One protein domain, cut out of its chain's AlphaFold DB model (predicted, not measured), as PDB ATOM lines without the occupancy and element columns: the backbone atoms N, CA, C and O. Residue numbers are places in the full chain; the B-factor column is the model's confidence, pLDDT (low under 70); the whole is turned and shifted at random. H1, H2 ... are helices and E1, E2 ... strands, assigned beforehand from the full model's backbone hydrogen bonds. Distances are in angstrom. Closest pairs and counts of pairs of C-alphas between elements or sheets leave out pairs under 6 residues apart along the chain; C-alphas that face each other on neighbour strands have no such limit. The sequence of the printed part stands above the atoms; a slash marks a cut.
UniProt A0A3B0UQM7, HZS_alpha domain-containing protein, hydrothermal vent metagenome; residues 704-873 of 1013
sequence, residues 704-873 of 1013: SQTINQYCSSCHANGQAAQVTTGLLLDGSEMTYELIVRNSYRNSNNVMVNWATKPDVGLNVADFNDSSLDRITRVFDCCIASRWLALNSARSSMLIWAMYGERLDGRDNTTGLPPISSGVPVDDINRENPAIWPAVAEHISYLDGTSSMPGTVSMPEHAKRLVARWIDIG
ATOM      1  N   SER A 704      52.242  43.773 -35.987       95.50
ATOM      2  CA  SER A 704      51.202  44.641 -35.411       95.50
ATOM      3  C   SER A 704      50.961  45.890 -36.260       95.50
ATOM      4  O   SER A 704      49.808  46.270 -36.478       95.50
ATOM      5  N   GLN A 705      52.025  46.496 -36.799       94.38
ATOM      6  CA  GLN A 705      51.945  47.652 -37.686       94.38
ATOM      7  C   GLN A 705      51.277  47.277 -39.012       94.38
ATOM      8  O   GLN A 705      50.370  47.990 -39.449       94.38
ATOM      9  N   THR A 706      51.644  46.134 -39.607       94.69
ATOM     10  CA  THR A 706      50.991  45.596 -40.809       94.69
ATOM     11  C   THR A 706      49.494  45.372 -40.577       94.69
ATOM     12  O   THR A 706      48.667  45.844 -41.358       94.69
ATOM     13  N   ILE A 707      49.108  44.712 -39.479       95.75
ATOM     14  CA  ILE A 707      47.695  44.478 -39.144       95.75
ATOM     15  C   ILE A 707      46.958  45.803 -38.939       95.75
ATOM     16  O   ILE A 707      45.887  46.005 -39.511       95.75
ATOM     17  N   ASN A 708      47.534  46.737 -38.183       95.00
ATOM     18  CA  ASN A 708      46.931  48.047 -37.971       95.00
ATOM     19  C   ASN A 708      46.720  48.803 -39.294       95.00
ATOM     20  O   ASN A 708      45.649  49.362 -39.517       95.00
ATOM     21  N   GLN A 709      47.706  48.795 -40.190       92.69
ATOM     22  CA  GLN A 709      47.646  49.521 -41.457       92.69
ATOM     23  C   GLN A 709      46.528  49.023 -42.380       92.69
ATOM     24  O   GLN A 709      45.848  49.842 -42.998       92.69
ATOM     25  N   TYR A 710      46.339  47.705 -42.481       92.50
ATOM     26  CA  TYR A 710      45.432  47.115 -43.472       92.50
ATOM     27  C   TYR A 710      44.083  46.654 -42.904       92.50
ATOM     28  O   TYR A 710      43.150  46.460 -43.677       92.50
ATOM     29  N   CYS A 711      43.941  46.505 -41.580       92.00
ATOM     30  CA  CYS A 711      42.726  45.940 -40.971       92.00
ATOM     31  C   CYS A 711      41.954  46.928 -40.078       92.00
ATOM     32  O   CYS A 711      40.722  46.848 -39.990       92.00
ATOM     33  N   SER A 712      42.636  47.875 -39.420       92.44
ATOM     34  CA  SER A 712      42.040  48.679 -38.334       92.44
ATOM     35  C   SER A 712      40.867  49.559 -38.775       92.44
ATOM     36  O   SER A 712      39.947  49.795 -37.991       92.44
ATOM     37  N   SER A 713      40.838  49.996 -40.038       90.06
ATOM     38  CA  SER A 713      39.769  50.850 -40.572       90.06
ATOM     39  C   SER A 713      38.381  50.207 -40.468       90.06
ATOM     40  O   SER A 713      37.396  50.917 -40.276       90.06
ATOM     41  N   CYS A 714      38.309  48.873 -40.536       87.25
ATOM     42  CA  CYS A 714      37.067  48.106 -40.428       87.25
ATOM     43  C   CYS A 714      36.976  47.286 -39.133       87.25
ATOM     44  O   CYS A 714      35.869  47.009 -38.662       87.25
ATOM     45  N   HIS A 715      38.121  46.906 -38.557       88.94
ATOM     46  CA  HIS A 715      38.207  45.959 -37.443       88.94
ATOM     47  C   HIS A 715      38.732  46.546 -36.123       88.94
ATOM     48  O   HIS A 715      38.921  45.797 -35.166       88.94
ATOM     49  N   ALA A 716      38.952  47.860 -36.021       90.19
ATOM     50  CA  ALA A 716      39.242  48.488 -34.731       90.19
ATOM     51  C   ALA A 716      38.016  48.516 -33.808       90.19
ATOM     52  O   ALA A 716      36.872  48.361 -34.240       90.19
ATOM     53  N   ASN A 717      38.255  48.738 -32.514       85.81
ATOM     54  CA  ASN A 717      37.201  48.768 -31.505       85.81
ATOM     55  C   ASN A 717      36.074  49.756 -31.873       85.81
ATOM     56  O   ASN A 717      36.316  50.952 -32.048       85.81
ATOM     57  N   GLY A 718      34.841  49.254 -31.975       81.69
ATOM     58  CA  GLY A 718      33.658  50.040 -32.335       81.69
ATOM     59  C   GLY A 718      33.419  50.216 -33.839       81.69
ATOM     60  O   GLY A 718      32.411  50.816 -34.212       81.69
ATOM     61  N   GLN A 719      34.291  49.689 -34.704       85.62
ATOM     62  CA  GLN A 719      34.064  49.677 -36.151       85.62
ATOM     63  C   GLN A 719      33.022  48.628 -36.552       85.62
ATOM     64  O   GLN A 719      32.855  47.605 -35.892       85.62
ATOM     65  N   ALA A 720      32.315  48.871 -37.659       79.12
ATOM     66  CA  ALA A 720      31.148  48.077 -38.048       79.12
ATOM     67  C   ALA A 720      31.443  46.572 -38.204       79.12
ATOM     68  O   ALA A 720      30.638  45.749 -37.755       79.12
ATOM     69  N   ALA A 721      32.589  46.200 -38.792       80.31
ATOM     70  CA  ALA A 721      32.953  44.791 -38.935       80.31
ATOM     71  C   ALA A 721      33.288  44.179 -37.569       80.31
ATOM     72  O   ALA A 721      32.710  43.155 -37.221       80.31
ATOM     73  N   GLN A 722      34.102  44.854 -36.747       82.38
ATOM     74  CA  GLN A 722      34.417  44.408 -35.381       82.38
ATOM     75  C   GLN A 722      33.167  44.240 -34.507       82.38
ATOM     76  O   GLN A 722      33.083  43.278 -33.753       82.38
ATOM     77  N   VAL A 723      32.173  45.123 -34.615       75.25
ATOM     78  CA  VAL A 723      30.900  45.004 -33.879       75.25
ATOM     79  C   VAL A 723      30.097  43.786 -34.343       75.25
ATOM     80  O   VAL A 723      29.434  43.140 -33.536       75.25
ATOM     81  N   THR A 724      30.149  43.465 -35.636       73.12
ATOM     82  CA  THR A 724      29.375  42.370 -36.240       73.12
ATOM     83  C   THR A 724      30.003  41.004 -35.964       73.12
ATOM     84  O   THR A 724      29.301  40.033 -35.671       73.12
ATOM     85  N   THR A 725      31.329  40.925 -36.050       71.44
ATOM     86  CA  THR A 725      32.093  39.674 -35.980       71.44
ATOM     87  C   THR A 725      32.715  39.462 -34.598       71.44
ATOM     88  O   THR A 725      32.907  38.343 -34.149       71.44
ATOM     89  N   GLY A 726      32.997  40.523 -33.845       73.50
ATOM     90  CA  GLY A 726      33.793  40.446 -32.618       73.50
ATOM     91  C   GLY A 726      35.296  40.274 -32.876       73.50
ATOM     92  O   GLY A 726      36.060  40.204 -31.914       73.50
ATOM     93  N   LEU A 727      35.732  40.233 -34.141       81.88
ATOM     94  CA  LEU A 727      37.137  40.162 -34.530       81.88
ATOM     95  C   LEU A 727      37.775  41.555 -34.474       81.88
ATOM     96  O   LEU A 727      37.494  42.409 -35.319       81.88
ATOM     97  N   LEU A 728      38.632  41.757 -33.474       87.25
ATOM     98  CA  LEU A 728      39.473  42.939 -33.318       87.25
ATOM     99  C   LEU A 728      40.783  42.754 -34.097       87.25
ATOM    100  O   LEU A 728      41.487  41.777 -33.855       87.25
ATOM    101  N   LEU A 729      41.099  43.683 -35.005       92.00
ATOM    102  CA  LEU A 729      42.350  43.712 -35.779       92.00
ATOM    103  C   LEU A 729      42.871  45.152 -35.897       92.00
ATOM    104  O   LEU A 729      42.840  45.762 -36.963       92.00
ATOM    105  N   ASP A 730      43.321  45.716 -34.781       93.00
ATOM    106  CA  ASP A 730      43.872  47.077 -34.697       93.00
ATOM    107  C   ASP A 730      45.376  47.116 -34.392       93.00
ATOM    108  O   ASP A 730      45.930  48.173 -34.105       93.00
ATOM    109  N   GLY A 731      46.041  45.959 -34.420       94.19
ATOM    110  CA  GLY A 731      47.460  45.843 -34.082       94.19
ATOM    111  C   GLY A 731      47.765  46.010 -32.588       94.19
ATOM    112  O   GLY A 731      48.924  45.960 -32.195       94.19
ATOM    113  N   SER A 732      46.759  46.177 -31.725       93.94
ATOM    114  CA  SER A 732      46.985  46.258 -30.280       93.94
ATOM    115  C   SER A 732      47.340  44.904 -29.662       93.94
ATOM    116  O   SER A 732      47.081  43.839 -30.220       93.94
ATOM    117  N   GLU A 733      47.842  44.938 -28.431       90.06
ATOM    118  CA  GLU A 733      47.992  43.752 -27.581       90.06
ATOM    119  C   GLU A 733      46.697  42.939 -27.472       90.06
ATOM    120  O   GLU A 733      46.729  41.715 -27.514       90.06
ATOM    121  N   MET A 734      45.532  43.594 -27.416       89.19
ATOM    122  CA  MET A 734      44.251  42.883 -27.386       89.19
ATOM    123  C   MET A 734      44.002  42.096 -28.676       89.19
ATOM    124  O   MET A 734      43.430  41.010 -28.614       89.19
ATOM    125  N   THR A 735      44.442  42.621 -29.827       92.25
ATOM    126  CA  THR A 735      44.395  41.893 -31.102       92.25
ATOM    127  C   THR A 735      45.258  40.636 -31.025       92.25
ATOM    128  O   THR A 735      44.769  39.559 -31.362       92.25
ATOM    129  N   TYR A 736      46.504  40.745 -30.551       91.62
ATOM    130  CA  TYR A 736      47.394  39.588 -30.407       91.62
ATOM    131  C   TYR A 736      46.778  38.520 -29.503       91.62
ATOM    132  O   TYR A 736      46.598  37.377 -29.916       91.62
ATOM    133  N   GLU A 737      46.374  38.909 -28.297       87.94
ATOM    134  CA  GLU A 737      45.752  38.020 -27.316       87.94
ATOM    135  C   GLU A 737      44.512  37.319 -27.892       87.94
ATOM    136  O   GLU A 737      44.370  36.098 -27.789       87.94
ATOM    137  N   LEU A 738      43.654  38.057 -28.601       86.75
ATOM    138  CA  LEU A 738      42.488  37.493 -29.271       86.75
ATOM    139  C   LEU A 738      42.865  36.369 -30.246       86.75
ATOM    140  O   LEU A 738      42.241  35.307 -30.218       86.75
ATOM    141  N   ILE A 739      43.859  36.586 -31.108       87.81
ATOM    142  CA  ILE A 739      44.203  35.624 -32.163       87.81
ATOM    143  C   ILE A 739      45.071  34.464 -31.662       87.81
ATOM    144  O   ILE A 739      44.943  33.370 -32.214       87.81
ATOM    145  N   VAL A 740      45.884  34.637 -30.608       85.25
ATOM    146  CA  VAL A 740      46.748  33.557 -30.080       85.25
ATOM    147  C   VAL A 740      46.265  32.888 -28.785       85.25
ATOM    148  O   VAL A 740      46.757  31.815 -28.442       85.25
ATOM    149  N   ARG A 741      45.304  33.474 -28.060       82.50
ATOM    150  CA  ARG A 741      44.673  32.872 -26.864       82.50
ATOM    151  C   ARG A 741      43.172  32.666 -26.996       82.50
ATOM    152  O   ARG A 741      42.523  32.255 -26.029       82.50
ATOM    153  N   ASN A 742      42.588  33.028 -28.139       81.06
ATOM    154  CA  ASN A 742      41.139  33.036 -28.340       81.06
ATOM    155  C   ASN A 742      40.388  33.866 -27.273       81.06
ATOM    156  O   ASN A 742      39.236  33.580 -26.932       81.06
ATOM    157  N   SER A 743      41.069  34.844 -26.668       83.00
ATOM    158  CA  SER A 743      40.546  35.682 -25.590       83.00
ATOM    159  C   SER A 743      41.450  36.884 -25.339       83.00
ATOM    160  O   SER A 743      42.646  36.824 -25.579       83.00
ATOM    161  N   TYR A 744      40.895  37.972 -24.814       85.25
ATOM    162  CA  TYR A 744      41.668  39.147 -24.406       85.25
ATOM    163  C   TYR A 744      41.006  39.839 -23.215       85.25
ATOM    164  O   TYR A 744      39.861  39.547 -22.866       85.25
ATOM    165  N   ARG A 745      41.713  40.764 -22.561       84.62
ATOM    166  CA  ARG A 745      41.114  41.653 -21.553       84.62
ATOM    167  C   ARG A 745      40.857  43.018 -22.164       84.62
ATOM    168  O   ARG A 745      41.753  43.584 -22.779       84.62
ATOM    169  N   ASN A 746      39.646  43.534 -21.990       80.25
ATOM    170  CA  ASN A 746      39.287  44.866 -22.466       80.25
ATOM    171  C   ASN A 746      39.817  45.984 -21.547       80.25
ATOM    172  O   ASN A 746      40.425  45.729 -20.504       80.25
ATOM    173  N   SER A 747      39.516  47.237 -21.896       81.12
ATOM    174  CA  SER A 747      39.898  48.429 -21.122       81.12
ATOM    175  C   SER A 747      39.334  48.465 -19.694       81.12
ATOM    176  O   SER A 747      39.910  49.117 -18.826       81.12
ATOM    177  N   ASN A 748      38.251  47.732 -19.423       81.06
ATOM    178  CA  ASN A 748      37.654  47.572 -18.094       81.06
ATOM    179  C   ASN A 748      38.200  46.343 -17.336       81.06
ATOM    180  O   ASN A 748      37.643  45.955 -16.308       81.06
ATOM    181  N   ASN A 749      39.272  45.714 -17.836       80.69
ATOM    182  CA  ASN A 749      39.896  44.501 -17.296       80.69
ATOM    183  C   ASN A 749      38.977  43.256 -17.270       80.69
ATOM    184  O   ASN A 749      39.268  42.257 -16.599       80.69
ATOM    185  N   VAL A 750      37.874  43.288 -18.020       81.12
ATOM    186  CA  VAL A 750      36.961  42.157 -18.203       81.12
ATOM    187  C   VAL A 750      37.537  41.239 -19.276       81.12
ATOM    188  O   VAL A 750      37.954  41.689 -20.340       81.12
ATOM    189  N   MET A 751      37.577  39.939 -18.983       83.25
ATOM    190  CA  MET A 751      37.978  38.929 -19.960       83.25
ATOM    191  C   MET A 751      36.874  38.777 -21.011       83.25
ATOM    192  O   MET A 751      35.744  38.432 -20.660       83.25
ATOM    193  N   VAL A 752      37.211  39.000 -22.276       79.19
ATOM    194  CA  VAL A 752      36.386  38.737 -23.457       79.19
ATOM    195  C   VAL A 752      36.847  37.416 -24.073       79.19
ATOM    196  O   VAL A 752      38.018  37.261 -24.414       79.19
ATOM    197  N   ASN A 753      35.947  36.444 -24.172       79.62
ATOM    198  CA  ASN A 753      36.189  35.128 -24.762       79.62
ATOM    199  C   ASN A 753      34.876  34.545 -25.317       79.62
ATOM    200  O   ASN A 753      33.860  35.230 -25.364       79.62
ATOM    201  N   TRP A 754      34.868  33.263 -25.695       72.25
ATOM    202  CA  TRP A 754      33.668  32.593 -26.220       72.25
ATOM    203  C   TRP A 754      32.462  32.589 -25.255       72.25
ATOM    204  O   TRP A 754      31.329  32.428 -25.699       72.25
ATOM    205  N   ALA A 755      32.686  32.726 -23.944       70.50
ATOM    206  CA  ALA A 755      31.664  32.669 -22.897       70.50
ATOM    207  C   ALA A 755      31.231  34.052 -22.374       70.50
ATOM    208  O   ALA A 755      30.234  34.152 -21.655       70.50
ATOM    209  N   THR A 756      31.962  35.119 -22.697       68.00
ATOM    210  CA  THR A 756      31.708  36.483 -22.211       68.00
ATOM    211  C   THR A 756      31.435  37.445 -23.367       68.00
ATOM    212  O   THR A 756      31.797  37.200 -24.513       68.00
ATOM    213  N   LYS A 757      30.725  38.546 -23.095       63.53
ATOM    214  CA  LYS A 757      30.355  39.518 -24.136       63.53
ATOM    215  C   LYS A 757      31.538  40.439 -24.469       63.53
ATOM    216  O   LYS A 757      32.154  40.941 -23.529       63.53
ATOM    217  N   PRO A 758      31.800  40.746 -25.753       62.12
ATOM    218  CA  PRO A 758      32.567  41.934 -26.118       62.12
ATOM    219  C   PRO A 758      31.831  43.198 -25.649       62.12
ATOM    220  O   PRO A 758      30.603  43.195 -25.535       62.12
ATOM    221  N   ASP A 759      32.552  44.300 -25.442       58.06
ATOM    222  CA  ASP A 759      31.964  45.592 -25.028       58.06
ATOM    223  C   ASP A 759      30.982  46.187 -26.050       58.06
ATOM    224  O   ASP A 759      30.277  47.155 -25.762       58.06
ATOM    225  N   VAL A 760      30.910  45.598 -27.244       56.12
ATOM    226  CA  VAL A 760      30.082  46.046 -28.354       56.12
ATOM    227  C   VAL A 760      29.051  44.985 -28.762       56.12
ATOM    228  O   VAL A 760      29.354  43.986 -29.402       56.12
ATOM    229  N   GLY A 761      27.792  45.227 -28.398       52.75
ATOM    230  CA  GLY A 761      26.610  44.889 -29.209       52.75
ATOM    231  C   GLY A 761      26.192  43.429 -29.448       52.75
ATOM    232  O   GLY A 761      25.081  43.239 -29.938       52.75
ATOM    233  N   LEU A 762      26.976  42.400 -29.112       55.66
ATOM    234  CA  LEU A 762      26.604  41.011 -29.438       55.66
ATOM    235  C   LEU A 762      25.663  40.369 -28.395       55.66
ATOM    236  O   LEU A 762      25.907  40.404 -27.184       55.66
ATOM    237  N   ASN A 763      24.566  39.761 -28.868       56.09
ATOM    238  CA  ASN A 763      23.564  39.089 -28.032       56.09
ATOM    239  C   ASN A 763      23.880  37.593 -27.832       56.09
ATOM    240  O   ASN A 763      24.417  36.924 -28.707       56.09
ATOM    241  N   VAL A 764      23.495  37.054 -26.668       51.47
ATOM    242  CA  VAL A 764      23.810  35.678 -26.209       51.47
ATOM    243  C   VAL A 764      23.105  34.586 -27.036       51.47
ATOM    244  O   VAL A 764      23.525  33.437 -27.036       51.47
ATOM    245  N   ALA A 765      22.032  34.912 -27.759       52.66
ATOM    246  CA  ALA A 765      21.280  33.935 -28.557       52.66
ATOM    247  C   ALA A 765      22.048  33.415 -29.792       52.66
ATOM    248  O   ALA A 765      21.691  32.376 -30.338       52.66
ATOM    249  N   ASP A 766      23.128  34.093 -30.179       55.38
ATOM    250  CA  ASP A 766      23.861  33.865 -31.428       55.38
ATOM    251  C   ASP A 766      25.124  32.988 -31.247       55.38
ATOM    252  O   ASP A 766      25.899  32.813 -32.183       55.38
ATOM    253  N   PHE A 767      25.383  32.440 -30.048       51.25
ATOM    254  CA  PHE A 767      26.608  31.668 -29.745       51.25
ATOM    255  C   PHE A 767      26.736  30.331 -30.498       51.25
ATOM    256  O   PHE A 767      27.820  29.755 -30.535       51.25
ATOM    257  N   ASN A 768      25.644  29.839 -31.087       50.44
ATOM    258  CA  ASN A 768      25.618  28.590 -31.852       50.44
ATOM    259  C   ASN A 768      25.642  28.814 -33.374       50.44
ATOM    260  O   ASN A 768      25.583  27.836 -34.117       50.44
ATOM    261  N   ASP A 769      25.693  30.063 -33.846       54.56
ATOM    262  CA  ASP A 769      25.710  30.353 -35.278       54.56
ATOM    263  C   ASP A 769      27.142  30.269 -35.831       54.56
ATOM    264  O   ASP A 769      27.941  31.197 -35.709       54.56
ATOM    265  N   SER A 770      27.473  29.129 -36.442       49.00
ATOM    266  CA  SER A 770      28.780  28.859 -37.054       49.00
ATOM    267  C   SER A 770      29.066  29.686 -38.315       49.00
ATOM    268  O   SER A 770      30.198  29.648 -38.806       49.00
ATOM    269  N   SER A 771      28.064  30.402 -38.844       46.94
ATOM    270  CA  SER A 771      28.194  31.280 -40.012       46.94
ATOM    271  C   SER A 771      28.706  32.682 -39.664       46.94
ATOM    272  O   SER A 771      29.082  33.432 -40.560       46.94
ATOM    273  N   LEU A 772      28.756  33.030 -38.372       51.03
ATOM    274  CA  LEU A 772      29.238  34.322 -37.901       51.03
ATOM    275  C   LEU A 772      30.711  34.228 -37.492       51.03
ATOM    276  O   LEU A 772      31.125  33.328 -36.757       51.03
ATOM    277  N   ASP A 773      31.498  35.197 -37.951       55.00
ATOM    278  CA  ASP A 773      32.948  35.274 -37.777       55.00
ATOM    279  C   ASP A 773      33.368  35.652 -36.341       55.00
ATOM    280  O   ASP A 773      33.952  36.700 -36.109       55.00
ATOM    281  N   ARG A 774      33.057  34.797 -35.353       64.88
ATOM    282  CA  ARG A 774      33.150  35.098 -33.908       64.88
ATOM    283  C   ARG A 774      34.203  34.286 -33.145       64.88
ATOM    284  O   ARG A 774      34.677  33.245 -33.604       64.88
ATOM    285  N   ILE A 775      34.517  34.734 -31.921       66.69
ATOM    286  CA  ILE A 775      35.254  33.937 -30.922       66.69
ATOM    287  C   ILE A 775      34.427  32.691 -30.606       66.69
ATOM    288  O   ILE A 775      33.355  32.775 -30.007       66.69
ATOM    289  N   THR A 776      34.918  31.528 -31.016       64.50
ATOM    290  CA  THR A 776      34.229  30.241 -30.856       64.50
ATOM    291  C   THR A 776      35.016  29.342 -29.918       64.50
ATOM    292  O   THR A 776      36.201  29.561 -29.675       64.50
ATOM    293  N   ARG A 777      34.371  28.321 -29.347       61.69
ATOM    294  CA  ARG A 777      35.099  27.308 -28.581       61.69
ATOM    295  C   ARG A 777      35.943  26.475 -29.552       61.69
ATOM    296  O   ARG A 777      35.382  25.780 -30.392       61.69
ATOM    297  N   VAL A 778      37.261  26.533 -29.400       60.81
ATOM    298  CA  VAL A 778      38.234  25.771 -30.195       60.81
ATOM    299  C   VAL A 778      38.879  24.698 -29.310       60.81
ATOM    300  O   VAL A 778      39.020  24.904 -28.103       60.81
ATOM    301  N   PHE A 779      39.194  23.536 -29.890       53.00
ATOM    302  CA  PHE A 779      39.884  22.430 -29.218       53.00
ATOM    303  C   PHE A 779      41.406  22.513 -29.446       53.00
ATOM    304  O   PHE A 779      41.863  22.998 -30.476       53.00
ATOM    305  N   ASP A 780      42.170  22.090 -28.441       57.41
ATOM    306  CA  ASP A 780      43.462  22.679 -28.059       57.41
ATOM    307  C   ASP A 780      44.701  21.935 -28.619       57.41
ATOM    308  O   ASP A 780      44.891  20.759 -28.317       57.41
ATOM    309  N   CYS A 781      45.531  22.616 -29.427       55.09
ATOM    310  CA  CYS A 781      46.999  22.775 -29.273       55.09
ATOM    311  C   CYS A 781      47.561  23.699 -30.368       55.09
ATOM    312  O   CYS A 781      48.127  24.739 -30.047       55.09
ATOM    313  N   CYS A 782      47.321  23.379 -31.648       63.91
ATOM    314  CA  CYS A 782      47.843  24.124 -32.799       63.91
ATOM    315  C   CYS A 782      46.842  25.134 -33.355       63.91
ATOM    316  O   CYS A 782      47.254  26.069 -34.026       63.91
ATOM    317  N   ILE A 783      45.541  24.997 -33.085       73.12
ATOM    318  CA  ILE A 783      44.571  26.055 -33.393       73.12
ATOM    319  C   ILE A 783      44.452  26.942 -32.162       73.12
ATOM    320  O   ILE A 783      43.777  26.602 -31.194       73.12
ATOM    321  N   ALA A 784      45.122  28.086 -32.214       75.19
ATOM    322  CA  ALA A 784      45.135  29.043 -31.120       75.19
ATOM    323  C   ALA A 784      43.809  29.800 -31.002       75.19
ATOM    324  O   ALA A 784      43.380  30.148 -29.908       75.19
ATOM    325  N   SER A 785      43.151  30.047 -32.136       77.94
ATOM    326  CA  SER A 785      41.829  30.667 -32.230       77.94
ATOM    327  C   SER A 785      41.170  30.296 -33.558       77.94
ATOM    328  O   SER A 785      41.801  29.707 -34.432       77.94
ATOM    329  N   ARG A 786      39.917  30.715 -33.771       76.88
ATOM    330  CA  ARG A 786      39.256  30.593 -35.086       76.88
ATOM    331  C   ARG A 786      40.091  31.196 -36.231       76.88
ATOM    332  O   ARG A 786      39.969  30.774 -37.373       76.88
ATOM    333  N   TRP A 787      40.941  32.172 -35.938       82.19
ATOM    334  CA  TRP A 787      41.655  32.953 -36.948       82.19
ATOM    335  C   TRP A 787      43.025  32.393 -37.287       82.19
ATOM    336  O   TRP A 787      43.532  32.654 -38.378       82.19
ATOM    337  N   LEU A 788      43.616  31.644 -36.356       85.12
ATOM    338  CA  LEU A 788      45.037  31.348 -36.367       85.12
ATOM    339  C   LEU A 788      45.301  29.893 -35.974       85.12
ATOM    340  O   LEU A 788      45.000  29.458 -34.859       85.12
ATOM    341  N   ALA A 789      45.926  29.177 -36.903       82.56
ATOM    342  CA  ALA A 789      46.566  27.891 -36.695       82.56
ATOM    343  C   ALA A 789      48.086  28.110 -36.623       82.56
ATOM    344  O   ALA A 789      48.725  28.482 -37.606       82.56
ATOM    345  N   LEU A 790      48.663  27.915 -35.440       81.69
ATOM    346  CA  LEU A 790      50.090  28.071 -35.180       81.69
ATOM    347  C   LEU A 790      50.893  27.129 -36.081       81.69
ATOM    348  O   LEU A 790      50.542  25.960 -36.248       81.69
ATOM    349  N   ASN A 791      51.974  27.658 -36.654       84.00
ATOM    350  CA  ASN A 791      52.838  27.000 -37.636       84.00
ATOM    351  C   ASN A 791      52.169  26.660 -38.974       84.00
ATOM    352  O   ASN A 791      52.789  25.997 -39.798       84.00
ATOM    353  N   SER A 792      50.923  27.088 -39.204       87.75
ATOM    354  CA  SER A 792      50.220  26.852 -40.463       87.75
ATOM    355  C   SER A 792      49.429  28.081 -40.900       87.75
ATOM    356  O   SER A 792      48.222  28.212 -40.663       87.75
ATOM    357  N   ALA A 793      50.100  28.972 -41.627       92.81
ATOM    358  CA  ALA A 793      49.458  30.074 -42.336       92.81
ATOM    359  C   ALA A 793      48.354  29.554 -43.259       92.81
ATOM    360  O   ALA A 793      47.245  30.082 -43.292       92.81
ATOM    361  N   ARG A 794      48.630  28.440 -43.940       89.06
ATOM    362  CA  ARG A 794      47.721  27.819 -44.899       89.06
ATOM    363  C   ARG A 794      46.430  27.294 -44.268       89.06
ATOM    364  O   ARG A 794      45.408  27.261 -44.944       89.06
ATOM    365  N   SER A 795      46.450  26.950 -42.982       85.06
ATOM    366  CA  SER A 795      45.266  26.533 -42.219       85.06
ATOM    367  C   SER A 795      44.624  27.664 -41.410       85.06
ATOM    368  O   SER A 795      43.657  27.422 -40.690       85.06
ATOM    369  N   SER A 796      45.133  28.893 -41.520       86.69
ATOM    370  CA  SER A 796      44.649  30.049 -40.765       86.69
ATOM    371  C   SER A 796      43.608  30.839 -41.555       86.69
ATOM    372  O   SER A 796      43.902  31.383 -42.619       86.69
ATOM    373  N   MET A 797      42.401  30.981 -40.998       86.62
ATOM    374  CA  MET A 797      41.319  31.766 -41.610       86.62
ATOM    375  C   MET A 797      41.730  33.222 -41.879       86.62
ATOM    376  O   MET A 797      41.321  33.795 -42.885       86.62
ATOM    377  N   LEU A 798      42.590  33.812 -41.039       89.81
ATOM    378  CA  LEU A 798      43.130  35.152 -41.288       89.81
ATOM    379  C   LEU A 798      43.837  35.243 -42.653       89.81
ATOM    380  O   LEU A 798      43.635  36.200 -43.396       89.81
ATOM    381  N   ILE A 799      44.614  34.222 -43.017       94.62
ATOM    382  CA  ILE A 799      45.315  34.160 -44.304       94.62
ATOM    383  C   ILE A 799      44.336  33.878 -45.444       94.62
ATOM    384  O   ILE A 799      44.473  34.451 -46.525       94.62
ATOM    385  N   TRP A 800      43.304  33.068 -45.206       92.31
ATOM    386  CA  TRP A 800      42.265  32.836 -46.210       92.31
ATOM    387  C   TRP A 800      41.541  34.125 -46.589       92.31
ATOM    388  O   TRP A 800      41.337  34.387 -47.773       92.31
ATOM    389  N   ALA A 801      41.223  34.970 -45.603       89.94
ATOM    390  CA  ALA A 801      40.660  36.294 -45.845       89.94
ATOM    391  C   ALA A 801      41.623  37.188 -46.643       89.94
ATOM    392  O   ALA A 801      41.198  37.859 -47.581       89.94
ATOM    393  N   MET A 802      42.927  37.151 -46.330       93.19
ATOM    394  CA  MET A 802      43.948  37.932 -47.042       93.19
ATOM    395  C   MET A 802      44.067  37.581 -48.529       93.19
ATOM    396  O   MET A 802      44.337  38.457 -49.359       93.19
ATOM    397  N   TYR A 803      43.873  36.308 -48.870       93.94
ATOM    398  CA  TYR A 803      43.952  35.813 -50.245       93.94
ATOM    399  C   TYR A 803      42.585  35.650 -50.927       93.94
ATOM    400  O   TYR A 803      42.547  35.412 -52.131       93.94
ATOM    401  N   GLY A 804      41.475  35.801 -50.195       92.69
ATOM    402  CA  GLY A 804      40.125  35.485 -50.672       92.69
ATOM    403  C   GLY A 804      39.973  34.036 -51.129       92.69
ATOM    404  O   GLY A 804      39.222  33.736 -52.052       92.69
ATOM    405  N   GLU A 805      40.730  33.129 -50.534       91.75
ATOM    406  CA  GLU A 805      40.800  31.735 -50.946       91.75
ATOM    407  C   GLU A 805      40.943  30.888 -49.690       91.75
ATOM    408  O   GLU A 805      41.736  31.208 -48.809       91.75
ATOM    409  N   ARG A 806      40.191  29.793 -49.597       87.31
ATOM    410  CA  ARG A 806      40.451  28.788 -48.573       87.31
ATOM    411  C   ARG A 806      41.661  27.972 -48.996       87.31
ATOM    412  O   ARG A 806      41.641  27.332 -50.042       87.31
ATOM    413  N   LEU A 807      42.704  28.004 -48.179       90.00
ATOM    414  CA  LEU A 807      44.009  27.484 -48.574       90.00
ATOM    415  C   LEU A 807      44.325  26.114 -47.967       90.00
ATOM    416  O   LEU A 807      45.262  25.481 -48.421       90.00
ATOM    417  N   ASP A 808      43.546  25.594 -47.019       84.25
ATOM    418  CA  ASP A 808      43.823  24.306 -46.352       84.25
ATOM    419  C   ASP A 808      43.502  23.050 -47.190       84.25
ATOM    420  O   ASP A 808      43.597  21.930 -46.681       84.25
ATOM    421  N   GLY A 809      43.109  23.235 -48.454       83.00
ATOM    422  CA  GLY A 809      42.763  22.171 -49.399       83.00
ATOM    423  C   GLY A 809      41.380  21.554 -49.203       83.00
ATOM    424  O   GLY A 809      41.082  20.543 -49.838       83.00
ATOM    425  N   ARG A 810      40.531  22.128 -48.343       83.31
ATOM    426  CA  ARG A 810      39.156  21.664 -48.099       83.31
ATOM    427  C   ARG A 810      38.135  22.476 -48.890       83.31
ATOM    428  O   ARG A 810      38.394  23.598 -49.317       83.31
ATOM    429  N   ASP A 811      36.946  21.907 -49.069       82.31
ATOM    430  CA  ASP A 811      35.841  22.586 -49.745       82.31
ATOM    431  C   ASP A 811      35.246  23.717 -48.882       82.31
ATOM    432  O   ASP A 811      35.041  23.571 -47.676       82.31
ATOM    433  N   ASN A 812      34.920  24.855 -49.499       81.38
ATOM    434  CA  ASN A 812      34.431  26.041 -48.780       81.38
ATOM    435  C   ASN A 812      33.055  25.839 -48.142       81.38
ATOM    436  O   ASN A 812      32.762  26.440 -47.103       81.38
ATOM    437  N   THR A 813      32.209  25.027 -48.781       82.06
ATOM    438  CA  THR A 813      30.796  24.860 -48.422       82.06
ATOM    439  C   THR A 813      30.615  23.796 -47.352       82.06
ATOM    440  O   THR A 813      29.807  23.954 -46.443       82.06
ATOM    441  N   THR A 814      31.370  22.709 -47.470       77.31
ATOM    442  CA  THR A 814      31.263  21.524 -46.617       77.31
ATOM    443  C   THR A 814      32.375  21.447 -45.579       77.31
ATOM    444  O   THR A 814      32.199  20.788 -44.561       77.31
ATOM    445  N   GLY A 815      33.524  22.093 -45.815       75.94
ATOM    446  CA  GLY A 815      34.724  21.972 -44.981       75.94
ATOM    447  C   GLY A 815      35.357  20.573 -45.009       75.94
ATOM    448  O   GLY A 815      36.288  20.288 -44.250       75.94
ATOM    449  N   LEU A 816      34.865  19.691 -45.883       77.38
ATOM    450  CA  LEU A 816      35.360  18.333 -46.058       77.38
ATOM    451  C   LEU A 816      36.546  18.309 -47.033       77.38
ATOM    452  O   LEU A 816      36.635  19.166 -47.922       77.38
ATOM    453  N   PRO A 817      37.474  17.350 -46.878       76.94
ATOM    454  CA  PRO A 817      38.536  17.157 -47.851       76.94
ATOM    455  C   PRO A 817      37.954  16.630 -49.179       76.94
ATOM    456  O   PRO A 817      36.907  15.973 -49.190       76.94
ATOM    457  N   PRO A 818      38.623  16.869 -50.321       79.19
ATOM    458  CA  PRO A 818      38.233  16.280 -51.596       79.19
ATOM    459  C   PRO A 818      38.241  14.749 -51.524       79.19
ATOM    460  O   PRO A 818      39.164  14.169 -50.956       79.19
ATOM    461  N   ILE A 819      37.288  14.079 -52.180       76.56
ATOM    462  CA  ILE A 819      37.227  12.600 -52.237       76.56
ATOM    463  C   ILE A 819      38.546  11.998 -52.762       76.56
ATOM    464  O   ILE A 819      38.968  10.929 -52.331       76.56
ATOM    465  N   SER A 820      39.226  12.697 -53.673       76.25
ATOM    466  CA  SER A 820      40.495  12.275 -54.275       76.25
ATOM    467  C   SER A 820      41.734  12.540 -53.415       76.25
ATOM    468  O   SER A 820      42.829  12.182 -53.831       76.25
ATOM    469  N   SER A 821      41.595  13.184 -52.253       70.38
ATOM    470  CA  SER A 821      42.734  13.539 -51.392       70.38
ATOM    471  C   SER A 821      43.347  12.341 -50.664       70.38
ATOM    472  O   SER A 821      44.427  12.462 -50.099       70.38
ATOM    473  N   GLY A 822      42.651  11.198 -50.632       67.56
ATOM    474  CA  GLY A 822      43.060  10.039 -49.840       67.56
ATOM    475  C   GLY A 822      42.903  10.235 -48.329       67.56
ATOM    476  O   GLY A 822      43.250   9.327 -47.580       67.56
ATOM    477  N   VAL A 823      42.361  11.377 -47.883       70.56
ATOM    478  CA  VAL A 823      42.034  11.654 -46.481       70.56
ATOM    479  C   VAL A 823      40.645  11.079 -46.168       70.56
ATOM    480  O   VAL A 823      39.664  11.518 -46.776       70.56
ATOM    481  N   PRO A 824      40.533  10.104 -45.245       64.12
ATOM    482  CA  PRO A 824      39.255   9.624 -44.733       64.12
ATOM    483  C   PRO A 824      38.330  10.756 -44.270       64.12
ATOM    484  O   PRO A 824      38.760  11.689 -43.593       64.12
ATOM    485  N   VAL A 825      37.046  10.638 -44.609       66.75
ATOM    486  CA  VAL A 825      35.968  11.469 -44.060       66.75
ATOM    487  C   VAL A 825      35.202  10.631 -43.052       66.75
ATOM    488  O   VAL A 825      34.920   9.462 -43.317       66.75
ATOM    489  N   ASP A 826      34.867  11.221 -41.910       62.53
ATOM    490  CA  ASP A 826      34.063  10.557 -40.892       62.53
ATOM    491  C   ASP A 826      32.643  10.253 -41.400       62.53
ATOM    492  O   ASP A 826      31.855  11.152 -41.701       62.53
ATOM    493  N   ASP A 827      32.308   8.968 -41.478       59.56
ATOM    494  CA  ASP A 827      31.032   8.454 -41.975       59.56
ATOM    495  C   ASP A 827      29.947   8.343 -40.887       59.56
ATOM    496  O   ASP A 827      28.792   8.030 -41.193       59.56
ATOM    497  N   ILE A 828      30.281   8.646 -39.625       56.94
ATOM    498  CA  ILE A 828      29.365   8.596 -38.475       56.94
ATOM    499  C   ILE A 828      29.028   9.979 -37.886       56.94
ATOM    500  O   ILE A 828      28.474  10.053 -36.784       56.94
ATOM    501  N   ASN A 829      29.277  11.066 -38.631       60.28
ATOM    502  CA  ASN A 829      28.873  12.451 -38.317       60.28
ATOM    503  C   ASN A 829      29.367  12.992 -36.952       60.28
ATOM    504  O   ASN A 829      28.647  13.726 -36.267       60.28
ATOM    505  N   ARG A 830      30.578  12.635 -36.520       57.16
ATOM    506  CA  ARG A 830      31.270  13.244 -35.365       57.16
ATOM    507  C   ARG A 830      32.122  14.450 -35.772       57.16
ATOM    508  O   ARG A 830      32.323  15.348 -34.948       57.16
ATOM    509  N   GLU A 831      32.585  14.511 -37.018       58.78
ATOM    510  CA  GLU A 831      33.287  15.673 -37.567       58.78
ATOM    511  C   GLU A 831      32.369  16.904 -37.657       58.78
ATOM    512  O   GLU A 831      31.231  16.839 -38.115       58.78
ATOM    513  N   ASN A 832      32.880  18.054 -37.208       64.12
ATOM    514  CA  ASN A 832      32.211  19.354 -37.306       64.12
ATOM    515  C   ASN A 832      33.143  20.339 -38.029       64.12
ATOM    516  O   ASN A 832      33.755  21.182 -37.369       64.12
ATOM    517  N   PRO A 833      33.326  20.194 -39.352       66.81
ATOM    518  CA  PRO A 833      34.310  20.974 -40.085       66.81
ATOM    519  C   PRO A 833      33.945  22.463 -40.100       66.81
ATOM    520  O   PRO A 833      32.783  22.842 -40.255       66.81
ATOM    521  N   ALA A 834      34.953  23.328 -39.972       71.25
ATOM    522  CA  ALA A 834      34.764  24.758 -40.183       71.25
ATOM    523  C   ALA A 834      34.390  25.032 -41.652       71.25
ATOM    524  O   ALA A 834      35.093  24.581 -42.559       71.25
ATOM    525  N   ILE A 835      33.317  25.794 -41.888       74.06
ATOM    526  CA  ILE A 835      32.842  26.209 -43.219       74.06
ATOM    527  C   ILE A 835      32.972  27.724 -43.384       74.06
ATOM    528  O   ILE A 835      32.757  28.468 -42.425       74.06
ATOM    529  N   TRP A 836      33.298  28.187 -44.595       78.06
ATOM    530  CA  TRP A 836      33.323  29.620 -44.916       78.06
ATOM    531  C   TRP A 836      33.036  29.876 -46.406       78.06
ATOM    532  O   TRP A 836      33.944  30.177 -47.183       78.06
ATOM    533  N   PRO A 837      31.765  29.760 -46.841       81.94
ATOM    534  CA  PRO A 837      31.405  29.891 -48.255       81.94
ATOM    535  C   PRO A 837      31.762  31.255 -48.873       81.94
ATOM    536  O   PRO A 837      32.065  31.326 -50.060       81.94
ATOM    537  N   ALA A 838      31.759  32.322 -48.065       83.31
ATOM    538  CA  ALA A 838      31.971  33.708 -48.496       83.31
ATOM    539  C   ALA A 838      33.447  34.162 -48.484       83.31
ATOM    540  O   ALA A 838      33.733  35.352 -48.620       83.31
ATOM    541  N   VAL A 839      34.411  33.247 -48.322       86.00
ATOM    542  CA  VAL A 839      35.844  33.602 -48.253       86.00
ATOM    543  C   VAL A 839      36.309  34.432 -49.459       86.00
ATOM    544  O   VAL A 839      37.045  35.400 -49.292       86.00
ATOM    545  N   ALA A 840      35.800  34.135 -50.660       88.50
ATOM    546  CA  ALA A 840      36.164  34.831 -51.894       88.50
ATOM    547  C   ALA A 840      35.750  36.307 -51.937       88.50
ATOM    548  O   ALA A 840      36.319  37.083 -52.697       88.50
ATOM    549  N   GLU A 841      34.795  36.723 -51.108       86.56
ATOM    550  CA  GLU A 841      34.346  38.115 -51.049       86.56
ATOM    551  C   GLU A 841      35.379  39.013 -50.348       86.56
ATOM    552  O   GLU A 841      35.451  40.215 -50.621       86.56
ATOM    553  N   HIS A 842      36.239  38.428 -49.501       85.62
ATOM    554  CA  HIS A 842      37.183  39.175 -48.671       85.62
ATOM    555  C   HIS A 842      38.310  39.839 -49.465       85.62
ATOM    556  O   HIS A 842      38.785  40.902 -49.065       85.62
ATOM    557  N   ILE A 843      38.702  39.271 -50.614       87.75
ATOM    558  CA  ILE A 843      39.794  39.833 -51.421       87.75
ATOM    559  C   ILE A 843      39.494  41.260 -51.880       87.75
ATOM    560  O   ILE A 843      40.410  42.077 -51.933       87.75
ATOM    561  N   SER A 844      38.216  41.590 -52.108       88.50
ATOM    562  CA  SER A 844      37.803  42.926 -52.551       88.50
ATOM    563  C   SER A 844      38.175  44.031 -51.549       88.50
ATOM    564  O   SER A 844      38.402  45.182 -51.928       88.50
ATOM    565  N   TYR A 845      38.281  43.697 -50.256       86.44
ATOM    566  CA  TYR A 845      38.693  44.630 -49.203       86.44
ATOM    567  C   TYR A 845      40.215  44.818 -49.125       86.44
ATOM    568  O   TYR A 845      40.682  45.714 -48.427       86.44
ATOM    569  N   LEU A 846      40.992  43.992 -49.828       88.44
ATOM    570  CA  LEU A 846      42.455  43.967 -49.752       88.44
ATOM    571  C   LEU A 846      43.136  44.103 -51.117       88.44
ATOM    572  O   LEU A 846      44.353  44.249 -51.175       88.44
ATOM    573  N   ASP A 847      42.382  44.103 -52.214       87.06
ATOM    574  CA  ASP A 847      42.855  44.473 -53.552       87.06
ATOM    575  C   ASP A 847      42.530  45.938 -53.913       87.06
ATOM    576  O   ASP A 847      43.018  46.451 -54.919       87.06
ATOM    577  N   GLY A 848      41.772  46.637 -53.059       81.50
ATOM    578  CA  GLY A 848      41.378  48.036 -53.243       81.50
ATOM    579  C   GLY A 848      40.139  48.241 -54.120       81.50
ATOM    580  O   GLY A 848      39.844  49.379 -54.481       81.50
ATOM    581  N   THR A 849      39.417  47.176 -54.479       85.62
ATOM    582  CA  THR A 849      38.226  47.254 -55.343       85.62
ATOM    583  C   THR A 849      36.923  47.485 -54.576       85.62
ATOM    584  O   THR A 849      35.929  47.912 -55.169       85.62
ATOM    585  N   SER A 850      36.908  47.246 -53.263       83.69
ATOM    586  CA  SER A 850      35.739  47.476 -52.416       83.69
ATOM    587  C   SER A 850      35.389  48.960 -52.283       83.69
ATOM    588  O   SER A 850      36.251  49.827 -52.139       83.69
ATOM    589  N   SER A 851      34.088  49.260 -52.262       81.56
ATOM    590  CA  SER A 851      33.562  50.608 -52.013       81.56
ATOM    591  C   SER A 851      33.490  50.976 -50.525       81.56
ATOM    592  O   SER A 851      32.967  52.041 -50.189       81.56
ATOM    593  N   MET A 852      33.943  50.100 -49.621       77.50
ATOM    594  CA  MET A 852      33.920  50.373 -48.184       77.50
ATOM    595  C   MET A 852      34.931  51.475 -47.813       77.50
ATOM    596  O   MET A 852      36.088  51.416 -48.245       77.50
ATOM    597  N   PRO A 853      34.539  52.480 -47.006       75.38
ATOM    598  CA  PRO A 853      35.458  53.520 -46.546       75.38
ATOM    599  C   PRO A 853      36.664  52.937 -45.798       75.38
ATOM    600  O   PRO A 853      36.498  52.093 -44.926       75.38
ATOM    601  N   GLY A 854      37.872  53.418 -46.110       72.62
ATOM    602  CA  GLY A 854      39.103  52.977 -45.439       72.62
ATOM    603  C   GLY A 854      39.703  51.666 -45.962       72.62
ATOM    604  O   GLY A 854      40.631  51.154 -45.341       72.62
ATOM    605  N   THR A 855      39.204  51.141 -47.087       79.50
ATOM    606  CA  THR A 855      39.806  50.017 -47.826       79.50
ATOM    607  C   THR A 855      41.188  50.411 -48.357       79.50
ATOM    608  O   THR A 855      41.322  51.436 -49.031       79.50
ATOM    609  N   VAL A 856      42.211  49.598 -48.081       83.75
ATOM    610  CA  VAL A 856      43.588  49.796 -48.561       83.75
ATOM    611  C   VAL A 856      44.070  48.508 -49.226       83.75
ATOM    612  O   VAL A 856      43.885  47.423 -48.685       83.75
ATOM    613  N   SER A 857      44.695  48.628 -50.400       91.00
ATOM    614  CA  SER A 857      45.298  47.480 -51.083       91.00
ATOM    615  C   SER A 857      46.496  46.963 -50.284       91.00
ATOM    616  O   SER A 857      47.417  47.727 -49.992       91.00
ATOM    617  N   MET A 858      46.477  45.680 -49.931       93.88
ATOM    618  CA  MET A 858      47.547  45.016 -49.196       93.88
ATOM    619  C   MET A 858      48.501  44.333 -50.187       93.88
ATOM    620  O   MET A 858      48.078  43.415 -50.900       93.88
ATOM    621  N   PRO A 859      49.779  44.743 -50.252       93.75
ATOM    622  CA  PRO A 859      50.739  44.161 -51.180       93.75
ATOM    623  C   PRO A 859      51.129  42.730 -50.781       93.75
ATOM    624  O   PRO A 859      51.002  42.321 -49.628       93.75
ATOM    625  N   GLU A 860      51.638  41.963 -51.748       93.69
ATOM    626  CA  GLU A 860      51.959  40.540 -51.561       93.69
ATOM    627  C   GLU A 860      53.034  40.298 -50.487       93.69
ATOM    628  O   GLU A 860      52.898  39.364 -49.698       93.69
ATOM    629  N   HIS A 861      54.065  41.147 -50.400       94.44
ATOM    630  CA  HIS A 861      55.097  41.018 -49.362       94.44
ATOM    631  C   HIS A 861      54.502  41.161 -47.951       94.44
ATOM    632  O   HIS A 861      54.814  40.349 -47.085       94.44
ATOM    633  N   ALA A 862      53.551  42.080 -47.741       95.31
ATOM    634  CA  ALA A 862      52.876  42.243 -46.455       95.31
ATOM    635  C   ALA A 862      52.026  41.011 -46.091       95.31
ATOM    636  O   ALA A 862      52.002  40.589 -44.935       95.31
ATOM    637  N   LYS A 863      51.348  40.385 -47.070       95.94
ATOM    638  CA  LYS A 863      50.600  39.129 -46.841       95.94
ATOM    639  C   LYS A 863      51.546  37.997 -46.443       95.94
ATOM    640  O   LYS A 863      51.279  37.261 -45.492       95.94
ATOM    641  N   ARG A 864      52.687  37.896 -47.131       96.06
ATOM    642  CA  ARG A 864      53.737  36.908 -46.854       96.06
ATOM    643  C   ARG A 864      54.430  37.132 -45.516       96.06
ATOM    644  O   ARG A 864      54.800  36.149 -44.884       96.06
ATOM    645  N   LEU A 865      54.569  38.376 -45.054       96.50
ATOM    646  CA  LEU A 865      55.088  38.680 -43.720       96.50
ATOM    647  C   LEU A 865      54.201  38.062 -42.636       96.50
ATOM    648  O   LEU A 865      54.700  37.347 -41.768       96.50
ATOM    649  N   VAL A 866      52.882  38.265 -42.731       97.25
ATOM    650  CA  VAL A 866      51.917  37.677 -41.788       97.25
ATOM    651  C   VAL A 866      51.903  36.150 -41.901       97.25
ATOM    652  O   VAL A 866      51.896  35.466 -40.880       97.25
ATOM    653  N   ALA A 867      51.965  35.595 -43.116       97.00
ATOM    654  CA  ALA A 867      52.054  34.148 -43.314       97.00
ATOM    655  C   ALA A 867      53.325  33.549 -42.676       97.00
ATOM    656  O   ALA A 867      53.235  32.596 -41.905       97.00
ATOM    657  N   ARG A 868      54.499  34.147 -42.917       96.31
ATOM    658  CA  ARG A 868      55.776  33.736 -42.309       96.31
ATOM    659  C   ARG A 868      55.727  33.811 -40.790       96.31
ATOM    660  O   ARG A 868      56.173  32.879 -40.133       96.31
ATOM    661  N   TRP A 869      55.152  34.879 -40.241       95.00
ATOM    662  CA  TRP A 869      54.960  35.028 -38.800       95.00
ATOM    663  C   TRP A 869      54.105  33.902 -38.205       95.00
ATOM    664  O   TRP A 869      54.470  33.351 -37.168       95.00
ATOM    665  N   ILE A 870      53.017  33.499 -38.868       92.88
ATOM    666  CA  ILE A 870      52.198  32.361 -38.425       92.88
ATOM    667  C   ILE A 870      52.974  31.040 -38.539       92.88
ATOM    668  O   ILE A 870      52.959  30.252 -37.593       92.88
ATOM    669  N   ASP A 871      53.669  30.806 -39.656       92.88
ATOM    670  CA  ASP A 871      54.414  29.567 -39.932       92.88
ATOM    671  C   ASP A 871      55.578  29.310 -38.958       92.88
ATOM    672  O   ASP A 871      55.957  28.155 -38.763       92.88
ATOM    673  N   ILE A 872      56.125  30.358 -38.329       90.19
ATOM    674  CA  ILE A 872      57.145  30.255 -37.266       90.19
ATOM    675  C   ILE A 872      56.547  30.278 -35.845       90.19
ATOM    676  O   ILE A 872      57.279  30.377 -34.859       90.19
ATOM    677  N   GLY A 873      55.217  30.197 -35.723       87.31
ATOM    678  CA  GLY A 873      54.511  30.038 -34.450       87.31
ATOM    679  C   GLY A 873      53.879  31.297 -33.863       87.31
ATOM    680  O   GLY A 873      53.493  31.275 -32.699       87.31
TER     681      GLY A 873
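AT A GLANCE: This is residues 704 to 873 of the 1013 residues of the protein "HZS_alpha domain-containing protein" of hydrothermal vent metagenome (UniProt A0A3B0UQM7). Long loops run among short helices, with little regular structure: H5 and H6 pack on H4, H1 and H2 form a corner, and strand E1 lies beside H3. Six helices and E1, which follows H3, hold 56 of 170 printed residues, mostly helix. The whole is compact, radius of gyration of the C-alphas 16.1 A, spanning 46 by 36 by 31 A.

HOW THE PARTS SIT: Start at H6, residues 860 to 871: its residues 863 to 867 alone touch H4, residues 797 to 803, closest at C-alphas 863 and 802, 6.8 A. H5, residues 839 to 845, touches H4 closest at C-alphas 842 and 801, 5.3 A. In H5, 0 of 3 O i to N i+4 pairs but 3 of 4 O i to N i+3 pairs are within hydrogen-bond range.

IN THESE COORDINATES: Find H1, residues 704 to 715, from (51.202, 44.641, -35.411); its residues 714 to 715 alone touch H2, residues 720 to 725, only at the corner. C-alpha 740 of H3, residues 733 to 741, is 4.9 A from C-alpha 784 of E1, residues 783 to 785. H6 ends at (54.414, 29.567, -39.932).

THE WHOLE: The printed part has no cut; residues 756 to 782, 822 and 824 to 833 have pLDDT under 70.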